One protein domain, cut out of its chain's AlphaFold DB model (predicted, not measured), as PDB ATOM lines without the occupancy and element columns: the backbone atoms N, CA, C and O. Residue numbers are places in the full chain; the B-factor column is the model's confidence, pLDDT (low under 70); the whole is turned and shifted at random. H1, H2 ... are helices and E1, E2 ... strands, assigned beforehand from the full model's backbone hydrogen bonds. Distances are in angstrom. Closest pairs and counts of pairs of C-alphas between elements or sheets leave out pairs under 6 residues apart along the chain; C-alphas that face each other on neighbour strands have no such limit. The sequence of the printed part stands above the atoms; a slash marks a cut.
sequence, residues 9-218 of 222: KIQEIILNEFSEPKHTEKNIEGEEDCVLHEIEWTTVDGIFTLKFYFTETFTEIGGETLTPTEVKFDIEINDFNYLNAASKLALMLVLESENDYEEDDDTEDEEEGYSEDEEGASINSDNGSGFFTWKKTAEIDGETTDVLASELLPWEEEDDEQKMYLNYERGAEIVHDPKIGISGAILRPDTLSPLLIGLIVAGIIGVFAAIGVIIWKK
ATOM      1  N   LYS A   9     211.332 246.771 241.711       91.38
ATOM      2  CA  LYS A   9     210.093 246.003 241.529       91.38
ATOM      3  C   LYS A   9     209.014 246.897 240.911       91.38
ATOM      4  O   LYS A   9     208.698 247.956 241.452       91.38
ATOM      5  N   ILE A  10     208.491 246.499 239.754       89.81
ATOM      6  CA  ILE A  10     207.440 247.224 239.019       89.81
ATOM      7  C   ILE A  10     206.066 246.644 239.348       89.81
ATOM      8  O   ILE A  10     205.100 247.391 239.489       89.81
ATOM      9  N   GLN A  11     205.990 245.321 239.451       90.19
ATOM     10  CA  GLN A  11     204.769 244.571 239.703       90.19
ATOM     11  C   GLN A  11     205.126 243.261 240.396       90.19
ATOM     12  O   GLN A  11     206.222 242.732 240.216       90.19
ATOM     13  N   GLU A  12     204.181 242.760 241.171       90.75
ATOM     14  CA  GLU A  12     204.215 241.459 241.817       90.75
ATOM     15  C   GLU A  12     202.835 240.840 241.637       90.75
ATOM     16  O   GLU A  12     201.826 241.513 241.866       90.75
ATOM     17  N   ILE A  13     202.798 239.598 241.169       87.94
ATOM     18  CA  ILE A  13     201.577 238.808 241.067       87.94
ATOM     19  C   ILE A  13     201.761 237.590 241.956       87.94
ATOM     20  O   ILE A  13     202.696 236.817 241.764       87.94
ATOM     21  N   ILE A  14     200.871 237.446 242.931       87.25
ATOM     22  CA  ILE A  14     200.788 236.249 243.763       87.25
ATOM     23  C   ILE A  14     199.894 235.261 243.018       87.25
ATOM     24  O   ILE A  14     198.759 235.604 242.683       87.25
ATOM     25  N   LEU A  15     200.396 234.059 242.751       85.81
ATOM     26  CA  LEU A  15     199.641 233.017 242.067       85.81
ATOM     27  C   LEU A  15     198.828 232.240 243.107       85.81
ATOM     28  O   LEU A  15     199.346 231.357 243.778       85.81
ATOM     29  N   ASN A  16     197.564 232.615 243.299       82.00
ATOM     30  CA  ASN A  16     196.708 232.030 244.341       82.00
ATOM     31  C   ASN A  16     195.306 231.618 243.861       82.00
ATOM     32  O   ASN A  16     194.546 231.029 244.630       82.00
ATOM     33  N   GLU A  17     194.957 231.899 242.605       88.75
ATOM     34  CA  GLU A  17     193.672 231.535 242.009       88.75
ATOM     35  C   GLU A  17     193.893 230.610 240.814       88.75
ATOM     36  O   GLU A  17     194.135 231.064 239.694       88.75
ATOM     37  N   PHE A  18     193.777 229.304 241.051       91.50
ATOM     38  CA  PHE A  18     193.895 228.277 240.021       91.50
ATOM     39  C   PHE A  18     192.552 227.613 239.704       91.50
ATOM     40  O   PHE A  18     191.651 227.543 240.546       91.50
ATOM     41  N   SER A  19     192.416 227.105 238.479       93.12
ATOM     42  CA  SER A  19     191.308 226.238 238.080       93.12
ATOM     43  C   SER A  19     191.371 224.882 238.790       93.12
ATOM     44  O   SER A  19     192.340 224.564 239.471       93.12
ATOM     45  N   GLU A  20     190.355 224.034 238.617       91.62
ATOM     46  CA  GLU A  20     190.494 222.627 239.012       91.62
ATOM     47  C   GLU A  20     191.630 221.973 238.198       91.62
ATOM     48  O   GLU A  20     191.709 222.224 236.986       91.62
ATOM     49  N   PRO A  21     192.514 221.176 238.830       91.62
ATOM     50  CA  PRO A  21     193.585 220.497 238.118       91.62
ATOM     51  C   PRO A  21     193.006 219.438 237.177       91.62
ATOM     52  O   PRO A  21     192.048 218.734 237.516       91.62
ATOM     53  N   LYS A  22     193.592 219.308 235.990       93.75
ATOM     54  CA  LYS A  22     193.219 218.287 235.007       93.75
ATOM     55  C   LYS A  22     194.242 217.170 235.044       93.75
ATOM     56  O   LYS A  22     195.423 217.423 234.866       93.75
ATOM     57  N   HIS A  23     193.781 215.938 235.220       94.88
ATOM     58  CA  HIS A  23     194.631 214.754 235.144       94.88
ATOM     59  C   HIS A  23     194.400 214.033 233.818       94.88
ATOM     60  O   HIS A  23     193.253 213.800 233.420       94.88
ATOM     61  N   THR A  24     195.487 213.687 233.136       95.12
ATOM     62  CA  THR A  24     195.467 212.821 231.961       95.12
ATOM     63  C   THR A  24     196.496 211.706 232.097       95.12
ATOM     64  O   THR A  24     197.516 211.851 232.765       95.12
ATOM     65  N   GLU A  25     196.197 210.571 231.473       94.50
ATOM     66  CA  GLU A  25     197.089 209.416 231.396       94.50
ATOM     67  C   GLU A  25     197.400 209.153 229.926       94.50
ATOM     68  O   GLU A  25     196.497 209.137 229.078       94.50
ATOM     69  N   LYS A  26     198.679 208.954 229.618       92.88
ATOM     70  CA  LYS A  26     199.165 208.658 228.272       92.88
ATOM     71  C   LYS A  26     200.007 207.390 228.324       92.88
ATOM     72  O   LYS A  26     200.980 207.321 229.063       92.88
ATOM     73  N   ASN A  27     199.641 206.398 227.516       91.81
ATOM     74  CA  ASN A  27     200.518 205.248 227.292       91.81
ATOM     75  C   ASN A  27     201.679 205.687 226.401       91.81
ATOM     76  O   ASN A  27     201.446 206.335 225.375       91.81
ATOM     77  N   ILE A  28     202.895 205.305 226.772       86.81
ATOM     78  CA  ILE A  28     204.095 205.619 225.999       86.81
ATOM     79  C   ILE A  28     204.257 204.593 224.877       86.81
ATOM     80  O   ILE A  28     204.195 203.381 225.088       86.81
ATOM     81  N   GLU A  29     204.388 205.074 223.640       83.19
ATOM     82  CA  GLU A  29     204.506 204.194 222.480       83.19
ATOM     83  C   GLU A  29     205.830 203.424 222.531       83.19
ATOM     84  O   GLU A  29     206.902 204.016 222.538       83.19
ATOM     85  N   GLY A  30     205.750 202.091 222.511       81.12
ATOM     86  CA  GLY A  30     206.930 201.222 222.527       81.12
ATOM     87  C   GLY A  30     207.304 200.674 223.904       81.12
ATOM     88  O   GLY A  30     208.159 199.791 223.965       81.12
ATOM     89  N   GLU A  31     206.621 201.099 224.967       80.38
ATOM     90  CA  GLU A  31     206.812 200.592 226.326       80.38
ATOM     91  C   GLU A  31     205.561 199.834 226.795       80.38
ATOM     92  O   GLU A  31     204.447 200.362 226.791       80.38
ATOM     93  N   GLU A  32     205.719 198.554 227.150       79.75
ATOM     94  CA  GLU A  32     204.619 197.770 227.722       79.75
ATOM     95  C   GLU A  32     204.389 198.207 229.174       79.75
ATOM     96  O   GLU A  32     205.329 198.255 229.961       79.75
ATOM     97  N   ASP A  33     203.133 198.503 229.515       80.44
ATOM     98  CA  ASP A  33     202.683 198.883 230.860       80.44
ATOM     99  C   ASP A  33     203.308 200.178 231.442       80.44
ATOM    100  O   ASP A  33     203.238 200.394 232.648       80.44
ATOM    101  N   CYS A  34     203.845 201.075 230.602       85.00
ATOM    102  CA  CYS A  34     204.267 202.418 231.023       85.00
ATOM    103  C   CYS A  34     203.150 203.456 230.828       85.00
ATOM    104  O   CYS A  34     202.695 203.708 229.702       85.00
ATOM    105  N   VAL A  35     202.741 204.095 231.926       90.31
ATOM    106  CA  VAL A  35     201.755 205.180 231.940       90.31
ATOM    107  C   VAL A  35     202.425 206.468 232.399       90.31
ATOM    108  O   VAL A  35     202.884 206.578 233.532       90.31
ATOM    109  N   LEU A  36     202.420 207.468 231.521       92.62
ATOM    110  CA  LEU A  36     202.756 208.838 231.873       92.62
ATOM    111  C   LEU A  36     201.516 209.529 232.434       92.62
ATOM    112  O   LEU A  36     200.494 209.654 231.749       92.62
ATOM    113  N   HIS A  37     201.621 210.002 233.666       93.06
ATOM    114  CA  HIS A  37     200.610 210.828 234.302       93.06
ATOM    115  C   HIS A  37     200.959 212.298 234.098       93.06
ATOM    116  O   HIS A  37     202.073 212.716 234.391       93.06
ATOM    117  N   GLU A  38     199.987 213.077 233.633       94.50
ATOM    118  CA  GLU A  38     200.102 214.525 233.472       94.50
ATOM    119  C   GLU A  38     199.027 215.217 234.315       94.50
ATOM    120  O   GLU A  38     197.836 214.922 234.165       94.50
ATOM    121  N   ILE A  39     199.433 216.131 235.196       93.25
ATOM    122  CA  ILE A  39     198.529 216.988 235.972       93.25
ATOM    123  C   ILE A  39     198.749 218.438 235.546       93.25
ATOM    124  O   ILE A  39     199.799 219.005 235.818       93.25
ATOM    125  N   GLU A  40     197.749 219.053 234.924       94.75
ATOM    126  CA  GLU A  40     197.772 220.459 234.509       94.75
ATOM    127  C   GLU A  40     197.016 221.328 235.517       94.75
ATOM    128  O   GLU A  40     195.848 221.062 235.829       94.75
ATOM    129  N   TRP A  41     197.654 222.400 235.981       93.56
ATOM    130  CA  TRP A  41     197.063 223.402 236.855       93.56
ATOM    131  C   TRP A  41     197.308 224.811 236.314       93.56
ATOM    132  O   TRP A  41     198.441 225.273 236.244       93.56
ATOM    133  N   THR A  42     196.237 225.508 235.941       94.50
ATOM    134  CA  THR A  42     196.312 226.830 235.303       94.50
ATOM    135  C   THR A  42     195.644 227.882 236.177       94.50
ATOM    136  O   THR A  42     194.615 227.612 236.803       94.50
ATOM    137  N   THR A  43     196.191 229.094 236.223       94.56
ATOM    138  CA  THR A  43     195.537 230.226 236.883       94.56
ATOM    139  C   THR A  43     194.218 230.575 236.196       94.56
ATOM    140  O   THR A  43     194.035 230.362 235.000       94.56
ATOM    141  N   VAL A  44     193.253 231.125 236.936       95.19
ATOM    142  CA  VAL A  44     191.918 231.449 236.386       95.19
ATOM    143  C   VAL A  44     191.990 232.457 235.228       95.19
ATOM    144  O   VAL A  44     191.138 232.440 234.338       95.19
ATOM    145  N   ASP A  45     193.005 233.319 235.221       93.56
ATOM    146  CA  ASP A  45     193.281 234.272 234.143       93.56
ATOM    147  C   ASP A  45     194.060 233.675 232.955       93.56
ATOM    148  O   ASP A  45     194.186 234.342 231.930       93.56
ATOM    149  N   GLY A  46     194.531 232.428 233.063       94.88
ATOM    150  CA  GLY A  46     195.273 231.718 232.020       94.88
ATOM    151  C   GLY A  46     196.728 232.155 231.851       94.88
ATOM    152  O   GLY A  46     197.382 231.686 230.924       94.88
ATOM    153  N   ILE A  47     197.235 233.047 232.707       94.56
ATOM    154  CA  ILE A  47     198.580 233.617 232.569       94.56
ATOM    155  C   ILE A  47     199.666 232.619 232.966       94.56
ATOM    156  O   ILE A  47     200.763 232.678 232.422       94.56
ATOM    157  N   PHE A  48     199.391 231.726 233.912       95.94
ATOM    158  CA  PHE A  48     200.379 230.792 234.437       95.94
ATOM    159  C   PHE A  48     199.816 229.373 234.457       95.94
ATOM    160  O   PHE A  48     198.730 229.146 234.994       95.94
ATOM    161  N   THR A  49     200.563 228.422 233.903       96.06
ATOM    162  CA  THR A  49     200.239 226.994 233.928       96.06
ATOM    163  C   THR A  49     201.419 226.212 234.485       96.06
ATOM    164  O   THR A  49     202.565 226.468 234.129       96.06
ATOM    165  N   LEU A  50     201.121 225.234 235.335       94.44
ATOM    166  CA  LEU A  50     202.037 224.174 235.736       94.44
ATOM    167  C   LEU A  50     201.540 222.849 235.178       94.44
ATOM    168  O   LEU A  50     200.367 222.513 235.357       94.44
ATOM    169  N   LYS A  51     202.421 222.082 234.547       94.88
ATOM    170  CA  LYS A  51     202.137 220.707 234.125       94.88
ATOM    171  C   LYS A  51     203.097 219.776 234.824       94.88
ATOM    172  O   LYS A  51     204.281 219.880 234.582       94.88
ATOM    173  N   PHE A  52     202.606 218.883 235.668       93.06
ATOM    174  CA  PHE A  52     203.423 217.874 236.337       93.06
ATOM    175  C   PHE A  52     203.389 216.573 235.549       93.06
ATOM    176  O   PHE A  52     202.305 216.127 235.177       93.06
ATOM    177  N   TYR A  53     204.543 215.944 235.378       93.38
ATOM    178  CA  TYR A  53     204.740 214.680 234.687       93.38
ATOM    179  C   TYR A  53     205.436 213.697 235.616       93.38
ATOM    180  O   TYR A  53     206.483 214.006 236.183       93.38
ATOM    181  N   PHE A  54     204.862 212.509 235.759       92.69
ATOM    182  CA  PHE A  54     205.464 211.416 236.519       92.69
ATOM    183  C   PHE A  54     205.063 210.064 235.935       92.69
ATOM    184  O   PHE A  54     204.056 209.932 235.233       92.69
ATOM    185  N   THR A  55     205.868 209.053 236.228       91.00
ATOM    186  CA  THR A  55     205.772 207.711 235.652       91.00
ATOM    187  C   THR A  55     206.176 206.663 236.691       91.00
ATOM    188  O   THR A  55     206.831 206.974 237.684       91.00
ATOM    189  N   GLU A  56     205.760 205.414 236.490       85.81
ATOM    190  CA  GLU A  56     206.135 204.282 237.350       85.81
ATOM    191  C   GLU A  56     207.416 203.575 236.866       85.81
ATOM    192  O   GLU A  56     208.007 202.775 237.597       85.81
ATOM    193  N   THR A  57     207.867 203.876 235.646       86.88
ATOM    194  CA  THR A  57     209.046 203.283 234.999       86.88
ATOM    195  C   THR A  57     209.936 204.358 234.389       86.88
ATOM    196  O   THR A  57     209.480 205.454 234.098       86.88
ATOM    197  N   PHE A  58     211.213 204.050 234.160       90.38
ATOM    198  CA  PHE A  58     212.086 204.937 233.383       90.38
ATOM    199  C   PHE A  58     211.449 205.199 232.022       90.38
ATOM    200  O   PHE A  58     211.145 204.240 231.318       90.38
ATOM    201  N   THR A  59     211.219 206.467 231.695       91.38
ATOM    202  CA  THR A  59     210.455 206.874 230.512       91.38
ATOM    203  C   THR A  59     211.175 208.004 229.796       91.38
ATOM    204  O   THR A  59     211.521 208.994 230.435       91.38
ATOM    205  N   GLU A  60     211.349 207.914 228.477       91.19
ATOM    206  CA  GLU A  60     211.856 209.054 227.701       91.19
ATOM    207  C   GLU A  60     210.738 210.058 227.365       91.19
ATOM    208  O   GLU A  60     209.725 209.713 226.750       91.19
ATOM    209  N   ILE A  61     210.931 211.328 227.727       88.00
ATOM    210  CA  ILE A  61     210.011 212.440 227.453       88.00
ATOM    211  C   ILE A  61     210.829 213.624 226.951       88.00
ATOM    212  O   ILE A  61     211.725 214.104 227.630       88.00
ATOM    213  N   GLY A  62     210.538 214.106 225.740       84.19
ATOM    214  CA  GLY A  62     211.219 215.293 225.204       84.19
ATOM    215  C   GLY A  62     212.721 215.118 224.935       84.19
ATOM    216  O   GLY A  62     213.398 216.105 224.684       84.19
ATOM    217  N   GLY A  63     213.234 213.882 224.931       87.75
ATOM    218  CA  GLY A  63     214.669 213.596 224.814       87.75
ATOM    219  C   GLY A  63     215.397 213.472 226.155       87.75
ATOM    220  O   GLY A  63     216.605 213.267 226.151       87.75
ATOM    221  N   GLU A  64     214.671 213.552 227.270       92.94
ATOM    222  CA  GLU A  64     215.174 213.323 228.628       92.94
ATOM    223  C   GLU A  64     214.605 212.026 229.191       92.94
ATOM    224  O   GLU A  64     213.494 211.623 228.844       92.94
ATOM    225  N   THR A  65     215.351 211.377 230.079       93.94
ATOM    226  CA  THR A  65     214.856 210.225 230.835       93.94
ATOM    227  C   THR A  65     214.258 210.711 232.145       93.94
ATOM    228  O   THR A  65     214.965 211.268 232.972       93.94
ATOM    229  N   LEU A  66     212.966 210.464 232.343       92.75
ATOM    230  CA  LEU A  66     212.284 210.676 233.614       92.75
ATOM    231  C   LEU A  66     212.305 209.378 234.420       92.75
ATOM    232  O   LEU A  66     211.804 208.343 233.956       92.75
ATOM    233  N   THR A  67     212.870 209.417 235.623       91.50
ATOM    234  CA  THR A  67     212.884 208.258 236.515       91.50
ATOM    235  C   THR A  67     211.603 208.183 237.359       91.50
ATOM    236  O   THR A  67     210.909 209.182 237.559       91.50
ATOM    237  N   PRO A  68     211.262 207.009 237.927       88.88
ATOM    238  CA  PRO A  68     210.099 206.878 238.813       88.88
ATOM    239  C   PRO A  68     210.188 207.679 240.123       88.88
ATOM    240  O   PRO A  68     209.227 207.722 240.894       88.88
ATOM    241  N   THR A  69     211.362 208.234 240.428       88.50
ATOM    242  CA  THR A  69     211.633 209.048 241.620       88.50
ATOM    243  C   THR A  69     211.608 210.540 241.357       88.50
ATOM    244  O   THR A  69     211.831 211.321 242.281       88.50
ATOM    245  N   GLU A  70     211.298 210.924 240.126       91.31
ATOM    246  CA  GLU A  70     211.234 212.302 239.680       91.31
ATOM    247  C   GLU A  70     209.822 212.701 239.286       91.31
ATOM    248  O   GLU A  70     208.993 211.912 238.821       91.31
ATOM    249  N   VAL A  71     209.589 213.994 239.426       92.19
ATOM    250  CA  VAL A  71     208.505 214.703 238.782       92.19
ATOM    251  C   VAL A  71     209.136 215.801 237.949       92.19
ATOM    252  O   VAL A  71     209.748 216.728 238.482       92.19
ATOM    253  N   LYS A  72     208.957 215.716 236.634       93.31
ATOM    254  CA  LYS A  72     209.199 216.848 235.741       93.31
ATOM    255  C   LYS A  72     208.002 217.772 235.818       93.31
ATOM    256  O   LYS A  72     206.869 217.300 235.912       93.31
ATOM    257  N   PHE A  73     208.215 219.077 235.765       91.94
ATOM    258  CA  PHE A  73     207.107 219.987 235.570       91.94
ATOM    259  C   PHE A  73     207.440 221.112 234.611       91.94
ATOM    260  O   PHE A  73     208.519 221.680 234.668       91.94
ATOM    261  N   ASP A  74     206.485 221.439 233.749       94.50
ATOM    262  CA  ASP A  74     206.605 222.557 232.824       94.50
ATOM    263  C   ASP A  74     205.931 223.772 233.453       94.50
ATOM    264  O   ASP A  74     204.777 223.715 233.896       94.50
ATOM    265  N   ILE A  75     206.661 224.876 233.485       95.81
ATOM    266  CA  ILE A  75     206.168 226.206 233.802       95.81
ATOM    267  C   ILE A  75     205.851 226.892 232.480       95.81
ATOM    268  O   ILE A  75     206.755 227.133 231.683       95.81
ATOM    269  N   GLU A  76     204.596 227.285 232.290       97.44
ATOM    270  CA  GLU A  76     204.183 228.094 231.146       97.44
ATOM    271  C   GLU A  76     203.677 229.456 231.619       97.44
ATOM    272  O   GLU A  76     202.776 229.544 232.459       97.44
ATOM    273  N   ILE A  77     204.232 230.528 231.057       96.75
ATOM    274  CA  ILE A  77     203.781 231.900 231.287       96.75
ATOM    275  C   ILE A  77     203.293 232.475 229.961       96.75
ATOM    276  O   ILE A  77     204.079 232.663 229.037       96.75
ATOM    277  N   ASN A  78     202.002 232.790 229.897       96.94
ATOM    278  CA  ASN A  78     201.300 233.181 228.680       96.94
ATOM    279  C   ASN A  78     200.737 234.603 228.780       96.94
ATOM    280  O   ASN A  78     200.092 234.974 229.761       96.94
ATOM    281  N   ASP A  79     200.959 235.400 227.735       95.44
ATOM    282  CA  ASP A  79     200.404 236.742 227.522       95.44
ATOM    283  C   ASP A  79     200.536 237.681 228.737       95.44
ATOM    284  O   ASP A  79     199.674 238.519 229.034       95.44
ATOM    285  N   PHE A  80     201.654 237.569 229.454       94.94
ATOM    286  CA  PHE A  80     201.870 238.322 230.676       94.94
ATOM    287  C   PHE A  80     201.917 239.842 230.419       94.94
ATOM    288  O   PHE A  80     202.677 240.364 229.596       94.94
ATOM    289  N   ASN A  81     201.098 240.603 231.153       94.12
ATOM    290  CA  ASN A  81     200.914 242.034 230.905       94.12
ATOM    291  C   ASN A  81     202.013 242.907 231.545       94.12
ATOM    292  O   ASN A  81     201.842 243.473 232.626       94.12
ATOM    293  N   TYR A  82     203.133 243.081 230.845       93.94
ATOM    294  CA  TYR A  82     204.226 243.944 231.298       93.94
ATOM    295  C   TYR A  82     203.849 245.437 231.334       93.94
ATOM    296  O   TYR A  82     203.621 246.066 230.297       93.94
ATOM    297  N   LEU A  83     203.942 246.063 232.512       92.00
ATOM    298  CA  LEU A  83     203.704 247.507 232.692       92.00
ATOM    299  C   LEU A  83     204.827 248.409 232.147       92.00
ATOM    300  O   LEU A  83     204.661 249.627 232.049       92.00
ATOM    301  N   ASN A  84     205.991 247.843 231.816       91.94
ATOM    302  CA  ASN A  84     207.136 248.580 231.292       91.94
ATOM    303  C   ASN A  84     207.749 247.861 230.084       91.94
ATOM    304  O   ASN A  84     207.826 246.641 230.050       91.94
ATOM    305  N   ALA A  85     208.219 248.610 229.084       90.12
ATOM    306  CA  ALA A  85     208.860 248.022 227.904       90.12
ATOM    307  C   ALA A  85     210.241 247.408 228.207       90.12
ATOM    308  O   ALA A  85     210.662 246.487 227.522       90.12
ATOM    309  N   ALA A  86     210.935 247.913 229.231       90.56
ATOM    310  CA  ALA A  86     212.286 247.498 229.609       90.56
ATOM    311  C   ALA A  86     212.317 246.546 230.819       90.56
ATOM    312  O   ALA A  86     213.369 246.383 231.438       90.56
ATOM    313  N   SER A  87     211.169 245.995 231.217       92.62
ATOM    314  CA  SER A  87     211.097 245.061 232.338       92.62
ATOM    315  C   SER A  87     211.323 243.614 231.928       92.62
ATOM    316  O   SER A  87     211.052 243.253 230.785       92.62
ATOM    317  N   LYS A  88     211.741 242.807 232.903       93.81
ATOM    318  CA  LYS A  88     211.913 241.354 232.808       93.81
ATOM    319  C   LYS A  88     211.082 240.637 233.869       93.81
ATOM    320  O   LYS A  88     210.542 241.305 234.757       93.81
ATOM    321  N   LEU A  89     210.963 239.319 233.734       94.62
ATOM    322  CA  LEU A  89     210.165 238.461 234.606       94.62
ATOM    323  C   LEU A  89     211.062 237.571 235.465       94.62
ATOM    324  O   LEU A  89     212.095 237.093 234.998       94.62
ATOM    325  N   ALA A  90     210.677 237.385 236.728       95.00
ATOM    326  CA  ALA A  90     211.343 236.495 237.672       95.00
ATOM    327  C   ALA A  90     210.250 235.678 238.306       95.00
ATOM    328  O   ALA A  90     209.303 236.233 238.869       95.00
ATOM    329  N   LEU A  91     210.412 234.374 238.218       94.31
ATOM    330  CA  LEU A  91     209.621 233.452 238.984       94.31
ATOM    331  C   LEU A  91     210.316 233.246 240.320       94.31
ATOM    332  O   LEU A  91     211.454 232.785 240.368       94.31
ATOM    333  N   MET A  92     209.641 233.645 241.388       93.06
ATOM    334  CA  MET A  92     210.062 233.357 242.745       93.06
ATOM    335  C   MET A  92     209.604 231.952 243.102       93.06
ATOM    336  O   MET A  92     208.406 231.664 243.050       93.06
ATOM    337  N   LEU A  93     210.564 231.120 243.477       90.31
ATOM    338  CA  LEU A  93     210.337 229.803 244.043       90.31
ATOM    339  C   LEU A  93     210.701 229.870 245.520       90.31
ATOM    340  O   LEU A  93     211.713 230.481 245.873       90.31
ATOM    341  N   VAL A  94     209.869 229.267 246.358       90.00
ATOM    342  CA  VAL A  94     210.165 229.006 247.766       90.00
ATOM    343  C   VAL A  94     210.381 227.503 247.886       90.00
ATOM    344  O   VAL A  94     209.660 226.733 247.258       90.00
ATOM    345  N   LEU A  95     211.429 227.114 248.597       88.38
ATOM    346  CA  LEU A  95     211.873 225.750 248.819       88.38
ATOM    347  C   LEU A  95     211.905 225.525 250.335       88.38
ATOM    348  O   LEU A  95     212.596 226.253 251.050       88.38
ATOM    349  N   GLU A  96     211.141 224.548 250.815       87.19
ATOM    350  CA  GLU A  96     211.011 224.210 252.237       87.19
ATOM    351  C   GLU A  96     211.797 222.923 252.539       87.19
ATOM    352  O   GLU A  96     211.584 221.890 251.894       87.19
ATOM    353  N   SER A  97     212.710 222.972 253.516       85.00
ATOM    354  CA  SER A  97     213.499 221.811 253.945       85.00
ATOM    355  C   SER A  97     214.039 221.966 255.368       85.00
ATOM    356  O   SER A  97     214.547 223.013 255.753       85.00
ATOM    357  N   GLU A  98     214.049 220.866 256.129       84.94
ATOM    358  CA  GLU A  98     214.706 220.808 257.447       84.94
ATOM    359  C   GLU A  98     216.249 220.890 257.369       84.94
ATOM    360  O   GLU A  98     216.911 221.077 258.392       84.94
ATOM    361  N   ASN A  99     216.832 220.702 256.178       86.50
ATOM    362  CA  ASN A  99     218.274 220.759 255.917       86.50
ATOM    363  C   ASN A  99     218.616 221.892 254.943       86.50
ATOM    364  O   ASN A  99     217.813 222.221 254.069       86.50
ATOM    365  N   ASP A 100     219.838 222.416 255.055       86.06
ATOM    366  CA  ASP A 100     220.375 223.402 254.117       86.06
ATOM    367  C   ASP A 100     220.517 222.805 252.708       86.06
ATOM    368  O   ASP A 100     220.911 221.645 252.552       86.06
ATOM    369  N   TYR A 101     220.225 223.620 251.695       89.44
ATOM    370  CA  TYR A 101     220.438 223.275 250.295       89.44
ATOM    371  C   TYR A 101     221.898 223.499 249.876       89.44
ATOM    372  O   TYR A 101     222.550 224.458 250.300       89.44
ATOM    373  N   GLU A 102     222.384 222.630 248.998       90.62
ATOM    374  CA  GLU A 102     223.662 222.729 248.299       90.62
ATOM    375  C   GLU A 102     223.371 223.031 246.817       90.62
ATOM    376  O   GLU A 102     222.524 222.381 246.209       90.62
ATOM    377  N   GLU A 103     224.000 224.070 246.255       90.00
ATOM    378  CA  GLU A 103     223.873 224.404 244.827       90.00
ATOM    379  C   GLU A 103     224.833 223.534 244.005       90.00
ATOM    380  O   GLU A 103     226.025 223.461 244.321       90.00
ATOM    381  N   ASP A 104     224.315 222.924 242.940       89.25
ATOM    382  CA  ASP A 104     225.027 221.974 242.088       89.25
ATOM    383  C   ASP A 104     225.053 222.473 240.630       89.25
ATOM    384  O   ASP A 104     224.013 222.621 239.983       89.25
ATOM    385  N   ASP A 105     226.259 222.735 240.109       88.75
ATOM    386  CA  ASP A 105     226.480 223.164 238.714       88.75
ATOM    387  C   ASP A 105     226.383 221.999 237.705       88.75
ATOM    388  O   ASP A 105     226.122 222.249 236.523       88.75
ATOM    389  N   ASP A 106     226.632 220.770 238.179       89.62
ATOM    390  CA  ASP A 106     226.552 219.496 237.454       89.62
ATOM    391  C   ASP A 106     225.608 218.565 238.244       89.62
ATOM    392  O   ASP A 106     225.843 218.297 239.426       89.62
ATOM    393  N   THR A 107     224.534 218.086 237.618       91.62
ATOM    394  CA  THR A 107     223.483 217.293 238.289       91.62
ATOM    395  C   THR A 107     223.691 215.778 238.140       91.62
ATOM    396  O   THR A 107     224.318 215.318 237.187       91.62
ATOM    397  N   GLU A 108     223.123 214.966 239.044       90.38
ATOM    398  CA  GLU A 108     223.175 213.490 238.937       90.38
ATOM    399  C   GLU A 108     222.583 212.986 237.609       90.38
ATOM    400  O   GLU A 108     223.134 212.083 236.981       90.38
ATOM    401  N   ASP A 109     221.517 213.628 237.126       91.75
ATOM    402  CA  ASP A 109     220.896 213.295 235.843       91.75
ATOM    403  C   ASP A 109     221.819 213.577 234.651       91.75
ATOM    404  O   ASP A 109     221.785 212.843 233.662       91.75
ATOM    405  N   GLU A 110     222.671 214.600 234.723       93.56
ATOM    406  CA  GLU A 110     223.702 214.848 233.709       93.56
ATOM    407  C   GLU A 110     224.836 213.819 233.780       93.56
ATOM    408  O   GLU A 110     225.334 213.371 232.742       93.56
ATOM    409  N   GLU A 111     225.227 213.396 234.984       92.69
ATOM    410  CA  GLU A 111     226.247 212.359 235.174       92.69
ATOM    411  C   GLU A 111     225.793 210.988 234.646       92.69
ATOM    412  O   GLU A 111     226.582 210.266 234.024       92.69
ATOM    413  N   GLU A 112     224.521 210.642 234.852       91.56
ATOM    414  CA  GLU A 112     223.899 209.394 234.388       91.56
ATOM    415  C   GLU A 112     223.417 209.468 232.923       91.56
ATOM    416  O   GLU A 112     223.093 208.444 232.313       91.56
ATOM    417  N   GLY A 113     223.430 210.659 232.316       93.88
ATOM    418  CA  GLY A 113     223.011 210.889 230.931       93.88
ATOM    419  C   GLY A 113     221.494 210.857 230.723       93.88
ATOM    420  O   GLY A 113     221.034 210.557 229.621       93.88
ATOM    421  N   TYR A 114     220.723 211.133 231.774       93.31
ATOM    422  CA  TYR A 114     219.268 211.296 231.737       93.31
ATOM    423  C   TYR A 114     218.850 212.687 231.262       93.31
ATOM    424  O   TYR A 114     217.767 212.829 230.691       93.31
ATOM    425  N   SER A 115     219.704 213.692 231.461       94.31
ATOM    426  CA  SER A 115     219.483 215.063 231.008       94.31
ATOM    427  C   SER A 115     220.794 215.770 230.644       94.31
ATOM    428  O   SER A 115     221.880 215.228 230.826       94.31
ATOM    429  N   GLU A 116     220.684 216.978 230.094       94.69
ATOM    430  CA  GLU A 116     221.796 217.865 229.731       94.69
ATOM    431  C   GLU A 116     221.440 219.328 230.052       94.69
ATOM    432  O   GLU A 116     220.289 219.728 229.869       94.69
ATOM    433  N   ASP A 117     222.436 220.141 230.412       94.94
ATOM    434  CA  ASP A 117     222.323 221.596 230.605       94.94
ATOM    435  C   ASP A 117     221.403 221.984 231.774       94.94
ATOM    436  O   ASP A 117     220.521 222.840 231.653       94.94
ATOM    437  N   GLU A 118     221.617 221.337 232.919       95.81
ATOM    438  CA  GLU A 118     220.863 221.567 234.151       95.81
ATOM    439  C   GLU A 118     221.698 222.245 235.231       95.81
ATOM    440  O   GLU A 118     222.918 222.145 235.278       95.81
ATOM    441  N   GLU A 119     221.018 222.989 236.089       96.25
ATOM    442  CA  GLU A 119     221.528 223.529 237.345       96.25
ATOM    443  C   GLU A 119     220.586 223.058 238.455       96.25
ATOM    444  O   GLU A 119     219.399 222.819 238.204       96.25
ATOM    445  N   GLY A 120     221.098 222.894 239.672       94.62
ATOM    446  CA  GLY A 120     220.334 222.274 240.743       94.62
ATOM    447  C   GLY A 120     220.553 222.860 242.124       94.62
ATOM    448  O   GLY A 120     221.536 223.536 242.412       94.62
ATOM    449  N   ALA A 121     219.602 222.545 242.993       93.88
ATOM    450  CA  ALA A 121     219.715 222.650 244.432       93.88
ATOM    451  C   ALA A 121     219.348 221.292 245.037       93.88
ATOM    452  O   ALA A 121     218.261 220.766 244.776       93.88
ATOM    453  N   SER A 122     220.228 220.731 245.857       92.38
ATOM    454  CA  SER A 122     220.022 219.442 246.507       92.38
ATOM    455  C   SER A 122     220.053 219.560 248.026       92.38
ATOM    456  O   SER A 122     220.608 220.494 248.596       92.38
ATOM    457  N   ILE A 123     219.409 218.618 248.706       89.56
ATOM    458  CA  ILE A 123     219.489 218.439 250.154       89.56
ATOM    459  C   ILE A 123     219.962 217.024 250.429       89.56
ATOM    460  O   ILE A 123     219.455 216.062 249.855       89.56
ATOM    461  N   ASN A 124     220.907 216.884 251.351       86.62
ATOM    462  CA  ASN A 124     221.468 215.595 251.729       86.62
ATOM    463  C   ASN A 124     220.988 215.201 253.132       86.62
ATOM    464  O   ASN A 124     221.156 215.950 254.093       86.62
ATOM    465  N   SER A 125     220.407 214.005 253.269       82.81
ATOM    466  CA  SER A 125     219.999 213.445 254.562       82.81
ATOM    467  C   SER A 125     220.491 212.007 254.737       82.81
ATOM    468  O   SER A 125     220.827 211.321 253.771       82.81
ATOM    469  N   ASP A 126     220.465 211.495 255.972       78.62
ATOM    470  CA  ASP A 126     220.826 210.098 256.263       78.62
ATOM    471  C   ASP A 126     219.952 209.069 255.508       78.62
ATOM    472  O   ASP A 126     220.346 207.909 255.364       78.62
ATOM    473  N   ASN A 127     218.757 209.468 255.052       73.81
ATOM    474  CA  ASN A 127     217.753 208.582 254.453       73.81
ATOM    475  C   ASN A 127     217.583 208.761 252.933       73.81
ATOM    476  O   ASN A 127     216.707 208.117 252.354       73.81
ATOM    477  N   GLY A 128     218.397 209.605 252.301       80.50
ATOM    478  CA  GLY A 128     218.318 209.931 250.877       80.50
ATOM    479  C   GLY A 128     218.542 211.417 250.626       80.50
ATOM    480  O   GLY A 128     218.604 212.207 251.576       80.50
ATOM    481  N   SER A 129     218.635 211.777 249.353       87.31
ATOM    482  CA  SER A 129     218.845 213.157 248.930       87.31
ATOM    483  C   SER A 129     217.653 213.628 248.114       87.31
ATOM    484  O   SER A 129     217.127 212.880 247.298       87.31
ATOM    485  N   GLY A 130     217.170 214.833 248.387       89.75
ATOM    486  CA  GLY A 130     216.142 215.487 247.580       89.75
ATOM    487  C   GLY A 130     216.808 216.480 246.644       89.75
ATOM    488  O   GLY A 130     217.836 217.046 247.004       89.75
ATOM    489  N   PHE A 131     216.238 216.717 245.471       92.56
ATOM    490  CA  PHE A 131     216.774 217.713 244.551       92.56
ATOM    491  C   PHE A 131     215.672 218.475 243.836       92.56
ATOM    492  O   PHE A 131     214.591 217.943 243.589       92.56
ATOM    493  N   PHE A 132     215.987 219.708 243.471       94.25
ATOM    494  CA  PHE A 132     215.268 220.526 242.512       94.25
ATOM    495  C   PHE A 132     216.271 220.957 241.441       94.25
ATOM    496  O   PHE A 132     217.264 221.600 241.769       94.25
ATOM    497  N   THR A 133     216.031 220.599 240.183       95.75
ATOM    498  CA  THR A 133     216.876 221.002 239.054       95.75
ATOM    499  C   THR A 133     216.068 221.770 238.024       95.75
ATOM    500  O   THR A 133     214.839 221.690 237.963       95.75
ATOM    501  N   TRP A 134     216.752 222.567 237.218       96.06
ATOM    502  CA  TRP A 134     216.155 223.313 236.128       96.06
ATOM    503  C   TRP A 134     217.099 223.395 234.942       96.06
ATOM    504  O   TRP A 134     218.319 223.415 235.099       96.06
ATOM    505  N   LYS A 135     216.525 223.504 233.745       96.19
ATOM    506  CA  LYS A 135     217.300 223.801 232.545       96.19
ATOM    507  C   LYS A 135     217.914 225.189 232.633       96.19
ATOM    508  O   LYS A 135     217.254 226.167 232.975       96.19
ATOM    509  N   LYS A 136     219.168 225.315 232.215       97.00
ATOM    510  CA  LYS A 136     219.843 226.614 232.076       97.00
ATOM    511  C   LYS A 136     219.245 227.460 230.943       97.00
ATOM    512  O   LYS A 136     219.609 228.624 230.780       97.00
ATOM    513  N   THR A 137     218.288 226.918 230.182       97.56
ATOM    514  CA  THR A 137     217.567 227.601 229.106       97.56
ATOM    515  C   THR A 137     216.050 227.378 229.172       97.56
ATOM    516  O   THR A 137     215.563 226.389 229.707       97.56
ATOM    517  N   ALA A 138     215.292 228.320 228.611       97.69
ATOM    518  CA  ALA A 138     213.841 228.268 228.441       97.69
ATOM    519  C   ALA A 138     213.475 228.628 226.997       97.69
ATOM    520  O   ALA A 138     214.200 229.373 226.329       97.69
ATOM    521  N   GLU A 139     212.333 228.141 226.517       98.06
ATOM    522  CA  GLU A 139     211.770 228.587 225.245       98.06
ATOM    523  C   GLU A 139     210.977 229.878 225.472       98.06
ATOM    524  O   GLU A 139     210.037 229.910 226.263       98.06
ATOM    525  N   ILE A 140     211.369 230.960 224.796       98.00
ATOM    526  CA  ILE A 140     210.707 232.266 224.873       98.00
ATOM    527  C   ILE A 140     210.293 232.680 223.464       98.00
ATOM    528  O   ILE A 140     211.144 232.911 222.608       98.00
ATOM    529  N   ASP A 141     208.986 232.772 223.212       97.81
ATOM    530  CA  ASP A 141     208.409 233.055 221.889       97.81
ATOM    531  C   ASP A 141     208.961 232.131 220.769       97.81
ATOM    532  O   ASP A 141     209.126 232.548 219.617       97.81
ATOM    533  N   GLY A 142     209.267 230.870 221.108       97.19
ATOM    534  CA  GLY A 142     209.855 229.872 220.206       97.19
ATOM    535  C   GLY A 142     211.380 229.949 220.039       97.19
ATOM    536  O   GLY A 142     211.937 229.224 219.212       97.19
ATOM    537  N   GLU A 143     212.070 230.828 220.774       98.06
ATOM    538  CA  GLU A 143     213.535 230.931 220.789       98.06
ATOM    539  C   GLU A 143     214.118 230.452 222.130       98.06
ATOM    540  O   GLU A 143     213.748 230.938 223.199       98.06
ATOM    541  N   THR A 144     215.086 229.534 222.080       97.81
ATOM    542  CA  THR A 144     215.839 229.091 223.265       97.81
ATOM    543  C   THR A 144     216.682 230.237 223.824       97.81
ATOM    544  O   THR A 144     217.526 230.796 223.121       97.81
ATOM    545  N   THR A 145     216.461 230.571 225.093       97.75
ATOM    546  CA  THR A 145     217.101 231.693 225.788       97.75
ATOM    547  C   THR A 145     217.605 231.262 227.162       97.75
ATOM    548  O   THR A 145     216.917 230.524 227.860       97.75
ATOM    549  N   ASP A 146     218.771 231.765 227.574       97.62
ATOM    550  CA  ASP A 146     219.344 231.492 228.896       97.62
ATOM    551  C   ASP A 146     218.403 231.932 230.035       97.62
ATOM    552  O   ASP A 146     217.905 233.066 230.064       97.62
ATOM    553  N   VAL A 147     218.223 231.049 231.013       96.62
ATOM    554  CA  VAL A 147     217.573 231.316 232.296       96.62
ATOM    555  C   VAL A 147     218.663 231.596 233.316       96.62
ATOM    556  O   VAL A 147     219.628 230.856 233.439       96.62
ATOM    557  N   LEU A 148     218.522 232.687 234.069       95.25
ATOM    558  CA  LEU A 148     219.463 232.993 235.149       95.25
ATOM    559  C   LEU A 148     218.797 232.691 236.486       95.25
ATOM    560  O   LEU A 148     217.851 233.394 236.848       95.25
ATOM    561  N   ALA A 149     219.300 231.720 237.238       94.38
ATOM    562  CA  ALA A 149     218.899 231.500 238.624       94.38
ATOM    563  C   ALA A 149     219.620 232.476 239.562       94.38
ATOM    564  O   ALA A 149     220.755 232.871 239.304       94.38
ATOM    565  N   SER A 150     218.956 232.939 240.621       93.88
ATOM    566  CA  SER A 150     219.654 233.600 241.727       93.88
ATOM    567  C   SER A 150     220.253 232.572 242.672       93.88
ATOM    568  O   SER A 150     219.719 231.474 242.768       93.88
ATOM    569  N   GLU A 151     221.239 233.001 243.459       92.50
ATOM    570  CA  GLU A 151     221.627 232.284 244.677       92.50
ATOM    571  C   GLU A 151     220.394 232.032 245.564       92.50
ATOM    572  O   GLU A 151     219.440 232.834 245.566       92.50
ATOM    573  N   LEU A 152     220.431 230.948 246.332       91.50
ATOM    574  CA  LEU A 152     219.460 230.669 247.383       91.50
ATOM    575  C   LEU A 152     219.571 231.702 248.508       91.50
ATOM    576  O   LEU A 152     220.640 231.989 249.050       91.50
ATOM    577  N   LEU A 153     218.434 232.293 248.866       91.31
ATOM    578  CA  LEU A 153     218.334 233.318 249.898       91.31
ATOM    579  C   LEU A 153     217.367 232.858 250.988       91.31
ATOM    580  O   LEU A 153     216.331 232.296 250.654       91.31
ATOM    581  N   PRO A 154     217.606 233.181 252.269       89.50
ATOM    582  CA  PRO A 154     216.621 232.928 253.313       89.50
ATOM    583  C   PRO A 154     215.266 233.568 252.978       89.50
ATOM    584  O   PRO A 154     215.197 234.719 252.508       89.50
ATOM    585  N   TRP A 155     214.181 232.837 253.217       85.94
ATOM    586  CA  TRP A 155     212.850 233.419 253.248       85.94
ATOM    587  C   TRP A 155     212.663 234.168 254.572       85.94
ATOM    588  O   TRP A 155     213.129 233.742 255.618       85.94
ATOM    589  N   GLU A 156     212.066 235.361 254.536       82.31
ATOM    590  CA  GLU A 156     212.011 236.212 255.741       82.31
ATOM    591  C   GLU A 156     210.900 235.795 256.715       82.31
ATOM    592  O   GLU A 156     210.851 236.316 257.831       82.31
ATOM    593  N   GLU A 157     209.988 234.914 256.292       76.69
ATOM    594  CA  GLU A 157     208.810 234.543 257.081       76.69
ATOM    595  C   GLU A 157     209.024 233.265 257.905       76.69
ATOM    596  O   GLU A 157     208.484 233.195 259.011       76.69
ATOM    597  N   GLU A 158     209.854 232.322 257.432       77.19
ATOM    598  CA  GLU A 158     210.072 230.999 258.046       77.19
ATOM    599  C   GLU A 158     211.569 230.611 258.019       77.19
ATOM    600  O   GLU A 158     212.284 230.934 257.071       77.19
ATOM    601  N   ASP A 159     212.068 229.989 259.098       80.44
ATOM    602  CA  ASP A 159     213.510 229.739 259.322       80.44
ATOM    603  C   ASP A 159     214.063 228.563 258.480       80.44
ATOM    604  O   ASP A 159     215.278 228.437 258.320       80.44
ATOM    605  N   ASP A 160     213.182 227.705 257.969       84.38
ATOM    606  CA  ASP A 160     213.416 226.485 257.180       84.38
ATOM    607  C   ASP A 160     213.001 226.629 255.704       84.38
ATOM    608  O   ASP A 160     213.016 225.668 254.932       84.38
ATOM    609  N   GLU A 161     212.687 227.857 255.290       87.69
ATOM    610  CA  GLU A 161     212.375 228.189 253.909       87.69
ATOM    611  C   GLU A 161     213.503 229.006 253.269       87.69
ATOM    612  O   GLU A 161     214.005 230.007 253.797       87.69
ATOM    613  N   GLN A 162     213.881 228.604 252.063       90.12
ATOM    614  CA  GLN A 162     214.763 229.362 251.189       90.12
ATOM    615  C   GLN A 162     214.001 229.769 249.935       90.12
ATOM    616  O   GLN A 162     213.062 229.116 249.506       90.12
ATOM    617  N   LYS A 163     214.391 230.882 249.326       91.69
ATOM    618  CA  LYS A 163     213.839 231.347 248.058       91.69
ATOM    619  C   LYS A 163     214.921 231.509 247.012       91.69
ATOM    620  O   LYS A 163     216.041 231.923 247.309       91.69
ATOM    621  N   MET A 164     214.524 231.321 245.766       93.12
ATOM    622  CA  MET A 164     215.325 231.647 244.595       93.12
ATOM    623  C   MET A 164     214.469 232.317 243.524       93.12
ATOM    624  O   MET A 164     213.237 232.304 243.571       93.12
ATOM    625  N   TYR A 165     215.137 232.919 242.546       94.31
ATOM    626  CA  TYR A 165     214.497 233.554 241.404       94.31
ATOM    627  C   TYR A 165     215.019 232.968 240.101       94.31
ATOM    628  O   TYR A 165     216.188 233.160 239.770       94.31
ATOM    629  N   LEU A 166     214.132 232.373 239.309       95.56
ATOM    630  CA  LEU A 166     214.410 232.042 237.914       95.56
ATOM    631  C   LEU A 166     214.071 233.251 237.049       95.56
ATOM    632  O   LEU A 166     212.946 233.749 237.073       95.56
ATOM    633  N   ASN A 167     215.058 233.783 236.335       96.19
ATOM    634  CA  ASN A 167     214.930 235.036 235.602       96.19
ATOM    635  C   ASN A 167     214.843 234.787 234.103       96.19
ATOM    636  O   ASN A 167     215.768 234.224 233.522       96.19
ATOM    637  N   TYR A 168     213.805 235.341 233.490       96.56
ATOM    638  CA  TYR A 168     213.520 235.197 232.071       96.56
ATOM    639  C   TYR A 168     213.677 236.528 231.342       96.56
ATOM    640  O   TYR A 168     213.427 237.616 231.890       96.56
ATOM    641  N   GLU A 169     214.053 236.450 230.068       95.56
ATOM    642  CA  GLU A 169     213.821 237.560 229.155       95.56
ATOM    643  C   GLU A 169     212.315 237.798 228.965       95.56
ATOM    644  O   GLU A 169     211.452 237.050 229.421       95.56
ATOM    645  N   ARG A 170     211.982 238.929 228.346       95.06
ATOM    646  CA  ARG A 170     210.591 239.264 228.054       95.06
ATOM    647  C   ARG A 170     210.104 238.420 226.873       95.06
ATOM    648  O   ARG A 170     210.698 238.535 225.807       95.06
ATOM    649  N   GLY A 171     208.971 237.744 227.035       96.12
ATOM    650  CA  GLY A 171     208.244 237.072 225.953       96.12
ATOM    651  C   GLY A 171     206.734 237.141 226.150       96.12
ATOM    652  O   GLY A 171     206.263 237.569 227.207       96.12
ATOM    653  N   ALA A 172     205.976 236.791 225.117       96.81
ATOM    654  CA  ALA A 172     204.544 236.523 225.222       96.81
ATOM    655  C   ALA A 172     204.279 235.088 225.699       96.81
ATOM    656  O   ALA A 172     203.329 234.878 226.444       96.81
ATOM    657  N   GLU A 173     205.133 234.144 225.319       98.19
ATOM    658  CA  GLU A 173     205.097 232.742 225.737       98.19
ATOM    659  C   GLU A 173     206.466 232.368 226.311       98.19
ATOM    660  O   GLU A 173     207.492 232.601 225.671       98.19
ATOM    661  N   ILE A 174     206.492 231.855 227.541       98.06
ATOM    662  CA  ILE A 174     207.698 231.343 228.203       98.06
ATOM    663  C   ILE A 174     207.391 229.923 228.662       98.06
ATOM    664  O   ILE A 174     206.452 229.748 229.438       98.06
ATOM    665  N   VAL A 175     208.191 228.951 228.230       97.81
ATOM    666  CA  VAL A 175     208.117 227.546 228.656       97.81
ATOM    667  C   VAL A 175     209.450 227.144 229.274       97.81
ATOM    668  O   VAL A 175     210.511 227.386 228.692       97.81
ATOM    669  N   HIS A 176     209.405 226.583 230.477       96.94
ATOM    670  CA  HIS A 176     210.587 226.167 231.219       96.94
ATOM    671  C   HIS A 176     210.333 224.876 231.988       96.94
ATOM    672  O   HIS A 176     209.249 224.690 232.529       96.94
ATOM    673  N   ASP A 177     211.366 224.047 232.101       94.62
ATOM    674  CA  ASP A 177     211.218 222.611 232.310       94.62
ATOM    675  C   ASP A 177     211.999 222.109 233.543       94.62
ATOM    676  O   ASP A 177     212.929 221.315 233.404       94.62
ATOM    677  N   PRO A 178     211.705 222.581 234.766       95.12
ATOM    678  CA  PRO A 178     212.336 222.052 235.970       95.12
ATOM    679  C   PRO A 178     211.923 220.617 236.334       95.12
ATOM    680  O   PRO A 178     210.905 220.078 235.889       95.12
ATOM    681  N   LYS A 179     212.705 220.021 237.235       94.56
ATOM    682  CA  LYS A 179     212.453 218.727 237.864       94.56
ATOM    683  C   LYS A 179     212.612 218.814 239.373       94.56
ATOM    684  O   LYS A 179     213.346 219.639 239.909       94.56
ATOM    685  N   ILE A 180     211.917 217.927 240.063       92.81
ATOM    686  CA  ILE A 180     212.092 217.673 241.489       92.81
ATOM    687  C   ILE A 180     212.096 216.169 241.708       92.81
ATOM    688  O   ILE A 180     211.323 215.445 241.079       92.81
ATOM    689  N   GLY A 181     212.943 215.684 242.603       90.44
ATOM    690  CA  GLY A 181     213.068 214.250 242.804       90.44
ATOM    691  C   GLY A 181     213.802 213.869 244.071       90.44
ATOM    692  O   GLY A 181     214.156 214.704 244.907       90.44
ATOM    693  N   ILE A 182     213.981 212.561 244.218       87.75
ATOM    694  CA  ILE A 182     214.754 211.954 245.295       87.75
ATOM    695  C   ILE A 182     215.824 211.076 244.662       87.75
ATOM    696  O   ILE A 182     215.493 210.136 243.940       87.75
ATOM    697  N   SER A 183     217.084 211.321 244.997       82.81
ATOM    698  CA  SER A 183     218.202 210.487 244.585       82.81
ATOM    699  C   SER A 183     218.745 209.610 245.715       82.81
ATOM    700  O   SER A 183     218.385 209.733 246.894       82.81
ATOM    701  N   GLY A 184     219.538 208.601 245.343       70.69
ATOM    702  CA  GLY A 184     220.098 207.613 246.274       70.69
ATOM    703  C   GLY A 184     219.080 206.650 246.909       70.69
ATOM    704  O   GLY A 184     219.464 205.704 247.609       70.69
ATOM    705  N   ALA A 185     217.781 206.825 246.654       64.56
ATOM    706  CA  ALA A 185     216.756 205.888 247.081       64.56
ATOM    707  C   ALA A 185     216.832 204.621 246.214       64.56
ATOM    708  O   ALA A 185     216.436 204.613 245.053       64.56
ATOM    709  N   ILE A 186     217.308 203.505 246.784       53.50
ATOM    710  CA  ILE A 186     217.186 202.185 246.143       53.50
ATOM    711  C   ILE A 186     215.706 201.786 246.171       53.50
ATOM    712  O   ILE A 186     215.266 201.017 247.033       53.50
ATOM    713  N   LEU A 187     214.916 202.312 245.243       55.22
ATOM    714  CA  LEU A 187     213.533 201.901 245.085       55.22
ATOM    715  C   LEU A 187     213.518 200.620 244.266       55.22
ATOM    716  O   LEU A 187     213.951 200.557 243.119       55.22
ATOM    717  N   ARG A 188     213.061 199.538 244.901       52.19
ATOM    718  CA  ARG A 188     212.776 198.311 244.163       52.19
ATOM    719  C   ARG A 188     211.567 198.603 243.268       52.19
ATOM    720  O   ARG A 188     210.544 199.008 243.834       52.19
ATOM    721  N   PRO A 189     211.648 198.351 241.948       50.09
ATOM    722  CA  PRO A 189     210.562 198.616 240.998       50.09
ATOM    723  C   PRO A 189     209.212 198.072 241.484       50.09
ATOM    724  O   PRO A 189     208.193 198.744 241.424       50.09
ATOM    725  N   ASP A 190     209.233 196.900 242.121       54.81
ATOM    726  CA  ASP A 190     208.044 196.201 242.616       54.81
ATOM    727  C   ASP A 190     207.355 196.853 243.842       54.81
ATOM    728  O   ASP A 190     206.381 196.304 244.360       54.81
ATOM    729  N   THR A 191     207.885 197.958 244.389       49.97
ATOM    730  CA  THR A 191     207.429 198.546 245.670       49.97
ATOM    731  C   THR A 191     206.974 199.998 245.601       49.97
ATOM    732  O   THR A 191     206.488 200.515 246.613       49.97
ATOM    733  N   LEU A 192     207.065 200.641 244.436       55.34
ATOM    734  CA  LEU A 192     206.475 201.957 244.218       55.34
ATOM    735  C   LEU A 192     204.956 201.816 244.163       55.34
ATOM    736  O   LEU A 192     204.342 201.657 243.119       55.34
ATOM    737  N   SER A 193     204.329 201.786 245.337       56.50
ATOM    738  CA  SER A 193     202.875 201.837 245.403       56.50
ATOM    739  C   SER A 193     202.399 203.214 244.914       56.50
ATOM    740  O   SER A 193     203.068 204.205 245.216       56.50
ATOM    741  N   PRO A 194     201.204 203.327 244.314       57.31
ATOM    742  CA  PRO A 194     200.577 204.615 243.986       57.31
ATOM    743  C   PRO A 194     200.509 205.605 245.166       57.31
ATOM    744  O   PRO A 194     200.372 206.809 244.982       57.31
ATOM    745  N   LEU A 195     200.627 205.106 246.403       52.06
ATOM    746  CA  LEU A 195     200.706 205.912 247.619       52.06
ATOM    747  C   LEU A 195     202.046 206.657 247.769       52.06
ATOM    748  O   LEU A 195     202.048 207.752 248.310       52.06
ATOM    749  N   LEU A 196     203.163 206.104 247.285       58.28
ATOM    750  CA  LEU A 196     204.475 206.772 247.272       58.28
ATOM    751  C   LEU A 196     204.496 207.912 246.254       58.28
ATOM    752  O   LEU A 196     204.892 209.017 246.596       58.28
ATOM    753  N   ILE A 197     203.957 207.671 245.060       58.66
ATOM    754  CA  ILE A 197     203.763 208.704 244.033       58.66
ATOM    755  C   ILE A 197     202.826 209.799 244.559       58.66
ATOM    756  O   ILE A 197     203.131 210.982 244.465       58.66
ATOM    757  N   GLY A 198     201.728 209.413 245.217       55.62
ATOM    758  CA  GLY A 198     200.829 210.359 245.876       55.62
ATOM    759  C   GLY A 198     201.494 211.180 246.989       55.62
ATOM    760  O   GLY A 198     201.128 212.336 247.173       55.62
ATOM    761  N   LEU A 199     202.473 210.620 247.711       56.81
ATOM    762  CA  LEU A 199     203.256 211.349 248.716       56.81
ATOM    763  C   LEU A 199     204.280 212.295 248.083       56.81
ATOM    764  O   LEU A 199     204.442 213.395 248.596       56.81
ATOM    765  N   ILE A 200     204.916 211.903 246.976       60.00
ATOM    766  CA  ILE A 200     205.815 212.777 246.208       60.00
ATOM    767  C   ILE A 200     205.017 213.976 245.683       60.00
ATOM    768  O   ILE A 200     205.348 215.114 245.992       60.00
ATOM    769  N   VAL A 201     203.883 213.739 245.018       56.31
ATOM    770  CA  VAL A 201     203.013 214.813 244.506       56.31
ATOM    771  C   VAL A 201     202.454 215.688 245.637       56.31
ATOM    772  O   VAL A 201     202.434 216.910 245.514       56.31
ATOM    773  N   ALA A 202     202.028 215.102 246.763       55.19
ATOM    774  CA  ALA A 202     201.540 215.877 247.909       55.19
ATOM    775  C   ALA A 202     202.648 216.692 248.596       55.19
ATOM    776  O   ALA A 202     202.378 217.802 249.049       55.19
ATOM    777  N   GLY A 203     203.874 216.164 248.659       55.16
ATOM    778  CA  GLY A 203     205.050 216.876 249.158       55.16
ATOM    779  C   GLY A 203     205.410 218.061 248.266       55.16
ATOM    780  O   GLY A 203     205.591 219.161 248.770       55.16
ATOM    781  N   ILE A 204     205.391 217.876 246.943       53.06
ATOM    782  CA  ILE A 204     205.665 218.936 245.957       53.06
ATOM    783  C   ILE A 204     204.657 220.089 246.071       53.06
ATOM    784  O   ILE A 204     205.040 221.254 246.010       53.06
ATOM    785  N   ILE A 205     203.371 219.791 246.294       50.12
ATOM    786  CA  ILE A 205     202.343 220.825 246.521       50.12
ATOM    787  C   ILE A 205     202.594 221.597 247.831       50.12
ATOM    788  O   ILE A 205     202.234 222.768 247.913       50.12
ATOM    789  N   GLY A 206     203.209 220.963 248.836       41.03
ATOM    790  CA  GLY A 206     203.659 221.626 250.065       41.03
ATOM    791  C   GLY A 206     204.856 222.551 249.835       41.03
ATOM    792  O   GLY A 206     204.796 223.707 250.231       41.03
ATOM    793  N   VAL A 207     205.873 222.080 249.100       45.12
ATOM    794  CA  VAL A 207     207.103 222.840 248.791       45.12
ATOM    795  C   VAL A 207     206.802 224.134 248.020       45.12
ATOM    796  O   VAL A 207     207.444 225.150 248.251       45.12
ATOM    797  N   PHE A 208     205.774 224.168 247.165       47.34
ATOM    798  CA  PHE A 208     205.338 225.390 246.473       47.34
ATOM    799  C   PHE A 208     204.310 226.217 247.268       47.34
ATOM    800  O   PHE A 208     203.278 226.626 246.727       47.34
ATOM    801  N   ALA A 209     204.579 226.501 248.545       38.00
ATOM    802  CA  ALA A 209     203.677 227.270 249.410       38.00
ATOM    803  C   ALA A 209     203.373 228.694 248.881       38.00
ATOM    804  O   ALA A 209     202.283 229.227 249.113       38.00
ATOM    805  N   ALA A 210     204.288 229.300 248.109       50.06
ATOM    806  CA  ALA A 210     204.057 230.577 247.436       50.06
ATOM    807  C   ALA A 210     204.874 230.720 246.142       50.06
ATOM    808  O   ALA A 210     206.073 230.991 246.172       50.06
ATOM    809  N   ILE A 211     204.208 230.633 244.988       57.62
ATOM    810  CA  ILE A 211     204.806 231.032 243.709       57.62
ATOM    811  C   ILE A 211     204.386 232.474 243.406       57.62
ATOM    812  O   ILE A 211     203.199 232.814 243.355       57.62
ATOM    813  N   GLY A 212     205.378 233.342 243.223       57.28
ATOM    814  CA  GLY A 212     205.175 234.751 242.899       57.28
ATOM    815  C   GLY A 212     205.878 235.125 241.604       57.28
ATOM    816  O   GLY A 212     207.048 234.808 241.410       57.28
ATOM    817  N   VAL A 213     205.192 235.853 240.726       65.81
ATOM    818  CA  VAL A 213     205.824 236.458 239.550       65.81
ATOM    819  C   VAL A 213     206.213 237.890 239.891       65.81
ATOM    820  O   VAL A 213     205.356 238.749 240.118       65.81
ATOM    821  N   ILE A 214     207.516 238.165 239.908       68.00
ATOM    822  CA  ILE A 214     208.070 239.495 240.152       68.00
ATOM    823  C   ILE A 214     208.546 240.101 238.834       68.00
ATOM    824  O   ILE A 214     209.375 239.542 238.120       68.00
ATOM    825  N   ILE A 215     208.064 241.307 238.536       67.94
ATOM    826  CA  ILE A 215     208.598 242.140 237.459       67.94
ATOM    827  C   ILE A 215     209.569 243.146 238.050       67.94
ATOM    828  O   ILE A 215     209.206 243.903 238.957       67.94
ATOM    829  N   TRP A 216     210.743 243.290 237.443       70.75
ATOM    830  CA  TRP A 216     211.641 244.396 237.765       70.75
ATOM    831  C   TRP A 216     212.176 245.119 236.539       70.75
ATOM    832  O   TRP A 216     212.115 244.655 235.397       70.75
ATOM    833  N   LYS A 217     212.722 246.303 236.807       71.44
ATOM    834  CA  LYS A 217     213.536 247.071 235.872       71.44
ATOM    835  C   LYS A 217     214.978 247.100 236.363       71.44
ATOM    836  O   LYS A 217     215.223 247.540 237.488       71.44
ATOM    837  N   LYS A 218     215.922 246.736 235.489       69.38
ATOM    838  CA  LYS A 218     217.356 246.909 235.751       69.38
ATOM    839  C   LYS A 218     217.692 248.396 235.870       69.38
ATOM    840  O   LYS A 218     217.284 249.204 235.029       69.38
TER     841      LYS A 218
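This is residues 9 to 218 of the 222 residues of an uncharacterized protein of Candidatus Lokiarchaeota archaeon (UniProt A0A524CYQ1). Two sheets make a sandwich, partly face to face: a large, strongly twisted branched sheet of eleven strands, and a smaller sheet of E1, E17, E8 and E14 over part of it, its strands at 38 degrees to those of the large one. Helix H2 grazes both sheets, H1 grazes the large one, and the small hairpin of E5 and E6 sits near the end of E4. You have 210 printed residues with two named helices and seventeen named strands, in the order E1 to E9, H1, E10 to E16, H2, E17, and the class is mostly strand. The small sheet runs E1, E17, E8, E14, antiparallel, as are the large sheet's neighbour pairs; the whole is compact, radius of gyration of the C-alphas 17.1 A, spans 53 by 38 by 31 A.

Find C-alpha 9 at (210.093, 246.003, 241.529), where E1, residues 9 to 14, begins. Then come E2, 22 to 27, E3, 35 to 42, E4, 48 to 55 and 23.7 A long, E5, 59 to 61, E6, 64 to 66, E7, 70 to 78 and 25.6 A, and E8, 87 to 96 and 28.8 A. Next are E9, 102 to 104, H1, 108 to 112, E10, 118 to 125, E11, 128 to 135, E12, 137 to 140, E13, 143 to 146, E14, 161 to 168, E15, 173 to 176, and E16, 179 to 183. H2, 194 to 207, is 19.9 A long, and E17, 212 to 217, ends at C-alpha 217 (213.536, 247.071, 235.872).

Start at E7, which has E4 on one side (N 51 to O 74, 2.9 A) and E15 (N 75 to O 176, 2.8 A) and E16 (N 71 to O 180, 2.8 A) on the other. E2, E3 and E4 form a meander, each strand the antiparallel neighbour of the one before (N 24 to O 38, 2.8 A; N 39 to O 52, 2.9 A). From E16 go to E11 (N 131 to O 181, 3.0 A), E10 (N 121 to O 132, 2.8 A) and edge strand E9 (N 102 to O 122, 2.8 A); from E15, to E12 (N 139 to O 175, 2.9 A) and E13 (N 138 to O 145, 2.8 A). In the small sheet, E8 pairs with E14 (N 93 to O 164, 2.9 A) and E17 (N 90 to O 214, 2.9 A), and E17 with E1 (N 13 to O 213, 2.9 A). E5 and E6 are a hairpin (N 61 to O 64, 2.8 A). H2's closest C-alphas to E8 are those of Val 207 and Glu 96, 5.4 A. In H1 and H2 every O i to N i+4 pair is within hydrogen-bond range.

The C-alphas farthest apart, of Ala 85 and Asp 190, are 53.9 A apart. The printed part has no cut, and the link E13 to E14, 14 residues, is long. Confidence is under 70 at residues 185 to 215 and residue 218.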